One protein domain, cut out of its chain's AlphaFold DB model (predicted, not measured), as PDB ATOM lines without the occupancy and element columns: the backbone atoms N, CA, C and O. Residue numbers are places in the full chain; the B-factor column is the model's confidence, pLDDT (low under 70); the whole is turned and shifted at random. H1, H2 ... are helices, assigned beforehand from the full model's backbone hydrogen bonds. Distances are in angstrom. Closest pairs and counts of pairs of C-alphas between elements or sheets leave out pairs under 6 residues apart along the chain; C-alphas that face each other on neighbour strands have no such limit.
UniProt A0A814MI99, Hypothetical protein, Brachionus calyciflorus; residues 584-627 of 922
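AT A GLANCE: This is residues 584 to 627 of the 922 residues of the protein "Hypothetical protein" of Brachionus calyciflorus (UniProt A0A814MI99). Two helices, short H1 and longer H2, are joined by a long loop that folds back and brings residues 611 to 614 of H2 to H1; from there H2 runs away at a steep angle, and residues 619 to 627 stick out as an arm. The printed part has 44 residues, H1 then H2 and no named strand: all helix, loose, with a radius of gyration of the C-alphas of 12.3 A and spans of 41 by 20 by 12 A, the arm adding to the length.

HOW THE PARTS SIT: Look first at H1, residues 588 to 596, then at H2, residues 611 to 625. They touch, H2 with residues 611 to 614 alone; the closest C-alphas, those of Tyr 591 and Val 611, are 5.6 A apart. Their lines stand at a steep tilt of 60 degrees, opposite ways. In H1 and H2 every O i to N i+4 pair is within hydrogen-bond range.

IN THESE COORDINATES: Find C-alpha 588 at (219.593, 210.974, 182.987); from there H1 runs 12.5 A to Leu 596. H2 runs 21.8 A from Val 611 to C-alpha 625 at (234.852, 222.135, 170.528).

THE WHOLE: The C-alphas of Asn 601 and Arg 627, the two farthest apart, are 41.2 A apart. The link, residues 597 to 610, is long. The printed part has no cut. Look for pLDDT under 70 at residues 584 to 585, 588, 599 to 602, 619 and 621 to 627.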
ATOM      1  N   SER A 584     231.997 213.185 181.474       63.50
ATOM      2  CA  SER A 584     231.492 212.001 180.743       63.50
ATOM      3  C   SER A 584     230.250 211.369 181.412       63.50
ATOM      4  O   SER A 584     229.837 211.799 182.488       63.50
ATOM      5  N   GLY A 585     229.594 210.385 180.778       63.03
ATOM      6  CA  GLY A 585     228.441 209.657 181.351       63.03
ATOM      7  C   GLY A 585     227.045 210.134 180.903       63.03
ATOM      8  O   GLY A 585     226.904 211.088 180.130       63.03
ATOM      9  N   SER A 586     225.989 209.434 181.349       73.81
ATOM     10  CA  SER A 586     224.579 209.678 180.957       73.81
ATOM     11  C   SER A 586     224.094 211.099 181.291       73.81
ATOM     12  O   SER A 586     224.673 211.772 182.136       73.81
ATOM     13  N   ALA A 587     223.060 211.601 180.607       70.38
ATOM     14  CA  ALA A 587     222.369 212.828 181.027       70.38
ATOM     15  C   ALA A 587     221.286 212.545 182.085       70.38
ATOM     16  O   ALA A 587     221.096 213.371 182.970       70.38
ATOM     17  N   LEU A 588     220.635 211.374 182.032       68.00
ATOM     18  CA  LEU A 588     219.593 210.974 182.987       68.00
ATOM     19  C   LEU A 588     220.169 210.765 184.395       68.00
ATOM     20  O   LEU A 588     219.689 211.379 185.338       68.00
ATOM     21  N   LEU A 589     221.267 210.009 184.522       70.81
ATOM     22  CA  LEU A 589     221.946 209.806 185.813       70.81
ATOM     23  C   LEU A 589     222.418 211.128 186.440       70.81
ATOM     24  O   LEU A 589     222.370 211.293 187.650       70.81
ATOM     25  N   LYS A 590     222.818 212.105 185.616       76.94
ATOM     26  CA  LYS A 590     223.218 213.444 186.080       76.94
ATOM     27  C   LYS A 590     222.039 214.309 186.489       76.94
ATOM     28  O   LYS A 590     222.190 215.161 187.350       76.94
ATOM     29  N   TYR A 591     220.884 214.110 185.862       78.38
ATOM     30  CA  TYR A 591     219.643 214.725 186.302       78.38
ATOM     31  C   TYR A 591     219.235 214.151 187.665       78.38
ATOM     32  O   TYR A 591     219.041 214.932 188.585       78.38
ATOM     33  N   ALA A 592     219.238 212.823 187.830       73.12
ATOM     34  CA  ALA A 592     218.962 212.161 189.109       73.12
ATOM     35  C   ALA A 592     219.947 212.580 190.220       73.12
ATOM     36  O   ALA A 592     219.514 212.992 191.291       73.12
ATOM     37  N   GLN A 593     221.259 212.592 189.943       77.88
ATOM     38  CA  GLN A 593     222.274 213.107 190.871       77.88
ATOM     39  C   GLN A 593     221.969 214.552 191.302       77.88
ATOM     40  O   GLN A 593     222.023 214.862 192.486       77.88
ATOM     41  N   LEU A 594     221.595 215.429 190.362       78.88
ATOM     42  CA  LEU A 594     221.226 216.819 190.657       78.88
ATOM     43  C   LEU A 594     219.880 216.988 191.380       78.88
ATOM     44  O   LEU A 594     219.595 218.100 191.815       78.88
ATOM     45  N   LEU A 595     219.063 215.939 191.506       76.56
ATOM     46  CA  LEU A 595     217.906 215.927 192.406       76.56
ATOM     47  C   LEU A 595     218.336 215.491 193.812       76.56
ATOM     48  O   LEU A 595     218.070 216.206 194.775       76.56
ATOM     49  N   LEU A 596     219.077 214.381 193.919       73.38
ATOM     50  CA  LEU A 596     219.598 213.859 195.191       73.38
ATOM     51  C   LEU A 596     220.485 214.886 195.923       73.38
ATOM     52  O   LEU A 596     220.381 215.048 197.134       73.38
ATOM     53  N   GLU A 597     221.300 215.647 195.184       73.75
ATOM     54  CA  GLU A 597     222.156 216.723 195.708       73.75
ATOM     55  C   GLU A 597     221.413 217.946 196.297       73.75
ATOM     56  O   GLU A 597     222.079 218.869 196.776       73.75
ATOM     57  N   VAL A 598     220.078 218.013 196.212       70.81
ATOM     58  CA  VAL A 598     219.260 219.116 196.769       70.81
ATOM     59  C   VAL A 598     218.424 218.648 197.978       70.81
ATOM     60  O   VAL A 598     217.824 219.466 198.668       70.81
ATOM     61  N   GLY A 599     218.456 217.352 198.311       64.06
ATOM     62  CA  GLY A 599     217.803 216.797 199.500       64.06
ATOM     63  C   GLY A 599     216.305 216.518 199.332       64.06
ATOM     64  O   GLY A 599     215.768 216.495 198.226       64.06
ATOM     65  N   GLU A 600     215.628 216.245 200.450       55.16
ATOM     66  CA  GLU A 600     214.291 215.633 200.438       55.16
ATOM     67  C   GLU A 600     213.158 216.572 199.998       55.16
ATOM     68  O   GLU A 600     212.202 216.099 199.378       55.16
ATOM     69  N   ASN A 601     213.279 217.876 200.267       63.50
ATOM     70  CA  ASN A 601     212.290 218.911 199.935       63.50
ATOM     71  C   ASN A 601     212.917 219.995 199.030       63.50
ATOM     72  O   ASN A 601     213.184 221.105 199.494       63.50
ATOM     73  N   PRO A 602     213.222 219.678 197.757       69.12
ATOM     74  CA  PRO A 602     214.018 220.544 196.903       69.12
ATOM     75  C   PRO A 602     213.166 221.596 196.181       69.12
ATOM     76  O   PRO A 602     212.130 221.292 195.586       69.12
ATOM     77  N   GLU A 603     213.637 222.839 196.167       75.75
ATOM     78  CA  GLU A 603     212.879 223.953 195.599       75.75
ATOM     79  C   GLU A 603     212.812 223.945 194.060       75.75
ATOM     80  O   GLU A 603     213.781 223.632 193.356       75.75
ATOM     81  N   LEU A 604     211.668 224.362 193.500       77.06
ATOM     82  CA  LEU A 604     211.388 224.295 192.058       77.06
ATOM     83  C   LEU A 604     212.308 225.190 191.216       77.06
ATOM     84  O   LEU A 604     212.423 224.989 190.003       77.06
ATOM     85  N   CYS A 605     212.986 226.163 191.818       78.88
ATOM     86  CA  CYS A 605     214.021 226.968 191.172       78.88
ATOM     87  C   CYS A 605     215.435 226.351 191.246       78.88
ATOM     88  O   CYS A 605     216.315 226.787 190.502       78.88
ATOM     89  N   GLU A 606     215.662 225.339 192.083       80.06
ATOM     90  CA  GLU A 606     216.994 224.812 192.423       80.06
ATOM     91  C   GLU A 606     217.304 223.464 191.757       80.06
ATOM     92  O   GLU A 606     218.458 223.193 191.423       80.06
ATOM     93  N   ILE A 607     216.277 222.679 191.431       82.31
ATOM     94  CA  ILE A 607     216.387 221.491 190.565       82.31
ATOM     95  C   ILE A 607     216.377 221.857 189.068       82.31
ATOM     96  O   ILE A 607     215.792 222.877 188.695       82.31
ATOM     97  N   PRO A 608     216.938 221.050 188.145       81.62
ATOM     98  CA  PRO A 608     216.768 221.270 186.703       81.62
ATOM     99  C   PRO A 608     215.298 221.075 186.270       81.62
ATOM    100  O   PRO A 608     214.567 220.299 186.869       81.62
ATOM    101  N   SER A 609     214.825 221.752 185.215       74.00
ATOM    102  CA  SER A 609     213.431 221.589 184.734       74.00
ATOM    103  C   SER A 609     213.163 220.233 184.074       74.00
ATOM    104  O   SER A 609     212.012 219.804 184.021       74.00
ATOM    105  N   SER A 610     214.194 219.632 183.476       76.94
ATOM    106  CA  SER A 610     214.172 218.303 182.853       76.94
ATOM    107  C   SER A 610     215.576 217.895 182.393       76.94
ATOM    108  O   SER A 610     216.452 218.742 182.183       76.94
ATOM    109  N   VAL A 611     215.762 216.599 182.120       76.25
ATOM    110  CA  VAL A 611     216.978 216.021 181.507       76.25
ATOM    111  C   VAL A 611     217.397 216.763 180.223       76.25
ATOM    112  O   VAL A 611     218.587 216.910 179.930       76.25
ATOM    113  N   SER A 612     216.431 217.299 179.469       74.38
ATOM    114  CA  SER A 612     216.650 218.043 178.221       74.38
ATOM    115  C   SER A 612     217.521 219.293 178.392       74.38
ATOM    116  O   SER A 612     218.187 219.700 177.439       74.38
ATOM    117  N   GLN A 613     217.578 219.893 179.588       76.88
ATOM    118  CA  GLN A 613     218.497 221.006 179.867       76.88
ATOM    119  C   GLN A 613     219.964 220.548 179.839       76.88
ATOM    120  O   GLN A 613     220.800 221.221 179.234       76.88
ATOM    121  N   ILE A 614     220.267 219.369 180.393       82.00
ATOM    122  CA  ILE A 614     221.615 218.775 180.379       82.00
ATOM    123  C   ILE A 614     222.003 218.371 178.949       82.00
ATOM    124  O   ILE A 614     223.112 218.670 178.505       82.00
ATOM    125  N   TYR A 615     221.085 217.770 178.180       76.06
ATOM    126  CA  TYR A 615     221.323 217.480 176.756       76.06
ATOM    127  C   TYR A 615     221.621 218.749 175.942       76.06
ATOM    128  O   TYR A 615     222.582 218.775 175.170       76.06
ATOM    129  N   LYS A 616     220.858 219.831 176.155       79.50
ATOM    130  CA  LYS A 616     221.091 221.122 175.490       79.50
ATOM    131  C   LYS A 616     222.462 221.708 175.844       79.50
ATOM    132  O   LYS A 616     223.168 222.165 174.947       79.50
ATOM    133  N   HIS A 617     222.876 221.652 177.111       76.50
ATOM    134  CA  HIS A 617     224.201 222.124 177.526       76.50
ATOM    135  C   HIS A 617     225.347 221.269 176.963       76.50
ATOM    136  O   HIS A 617     226.309 221.838 176.447       76.50
ATOM    137  N   LYS A 618     225.227 219.934 176.958       75.88
ATOM    138  CA  LYS A 618     226.190 219.033 176.292       75.88
ATOM    139  C   LYS A 618     226.347 219.352 174.803       75.88
ATOM    140  O   LYS A 618     227.470 219.527 174.335       75.88
ATOM    141  N   SER A 619     225.236 219.527 174.085       68.06
ATOM    142  CA  SER A 619     225.249 219.911 172.668       68.06
ATOM    143  C   SER A 619     225.942 221.263 172.442       68.06
ATOM    144  O   SER A 619     226.730 221.399 171.511       68.06
ATOM    145  N   ILE A 620     225.728 222.254 173.315       71.94
ATOM    146  CA  ILE A 620     226.411 223.560 173.244       71.94
ATOM    147  C   ILE A 620     227.930 223.433 173.475       71.94
ATOM    148  O   ILE A 620     228.692 224.179 172.862       71.94
ATOM    149  N   ILE A 621     228.379 222.502 174.324       68.19
ATOM    150  CA  ILE A 621     229.808 222.232 174.570       68.19
ATOM    151  C   ILE A 621     230.440 221.537 173.352       68.19
ATOM    152  O   ILE A 621     231.441 222.017 172.822       68.19
ATOM    153  N   GLN A 622     229.818 220.474 172.833       59.25
ATOM    154  CA  GLN A 622     230.278 219.778 171.621       59.25
ATOM    155  C   GLN A 622     230.339 220.731 170.411       59.25
ATOM    156  O   GLN A 622     231.360 220.819 169.733       59.25
ATOM    157  N   ASN A 623     229.303 221.556 170.220       55.94
ATOM    158  CA  ASN A 623     229.238 222.595 169.182       55.94
ATOM    159  C   ASN A 623     230.112 223.838 169.460       55.94
ATOM    160  O   ASN A 623     230.041 224.815 168.705       55.94
ATOM    161  N   LYS A 624     230.923 223.843 170.527       57.19
ATOM    162  CA  LYS A 624     232.058 224.763 170.699       57.19
ATOM    163  C   LYS A 624     233.375 224.092 170.323       57.19
ATOM    164  O   LYS A 624     234.137 224.695 169.573       57.19
ATOM    165  N   ASN A 625     233.608 222.864 170.783       51.12
ATOM    166  CA  ASN A 625     234.852 222.135 170.528       51.12
ATOM    167  C   ASN A 625     235.012 221.777 169.037       51.12
ATOM    168  O   ASN A 625     236.094 221.937 168.484       51.12
ATOM    169  N   ASN A 626     233.922 221.409 168.354       50.03
ATOM    170  CA  ASN A 626     233.928 221.074 166.922       50.03
ATOM    171  C   ASN A 626     233.899 222.306 165.991       50.03
ATOM    172  O   ASN A 626     233.509 222.194 164.831       50.03
ATOM    173  N   ARG A 627     234.261 223.508 166.460       54.41
ATOM    174  CA  ARG A 627     234.291 224.691 165.585       54.41
ATOM    175  C   ARG A 627     235.556 224.716 164.736       54.41
ATOM    176  O   ARG A 627     236.677 224.581 165.232       54.41
TER     177      ARG A 627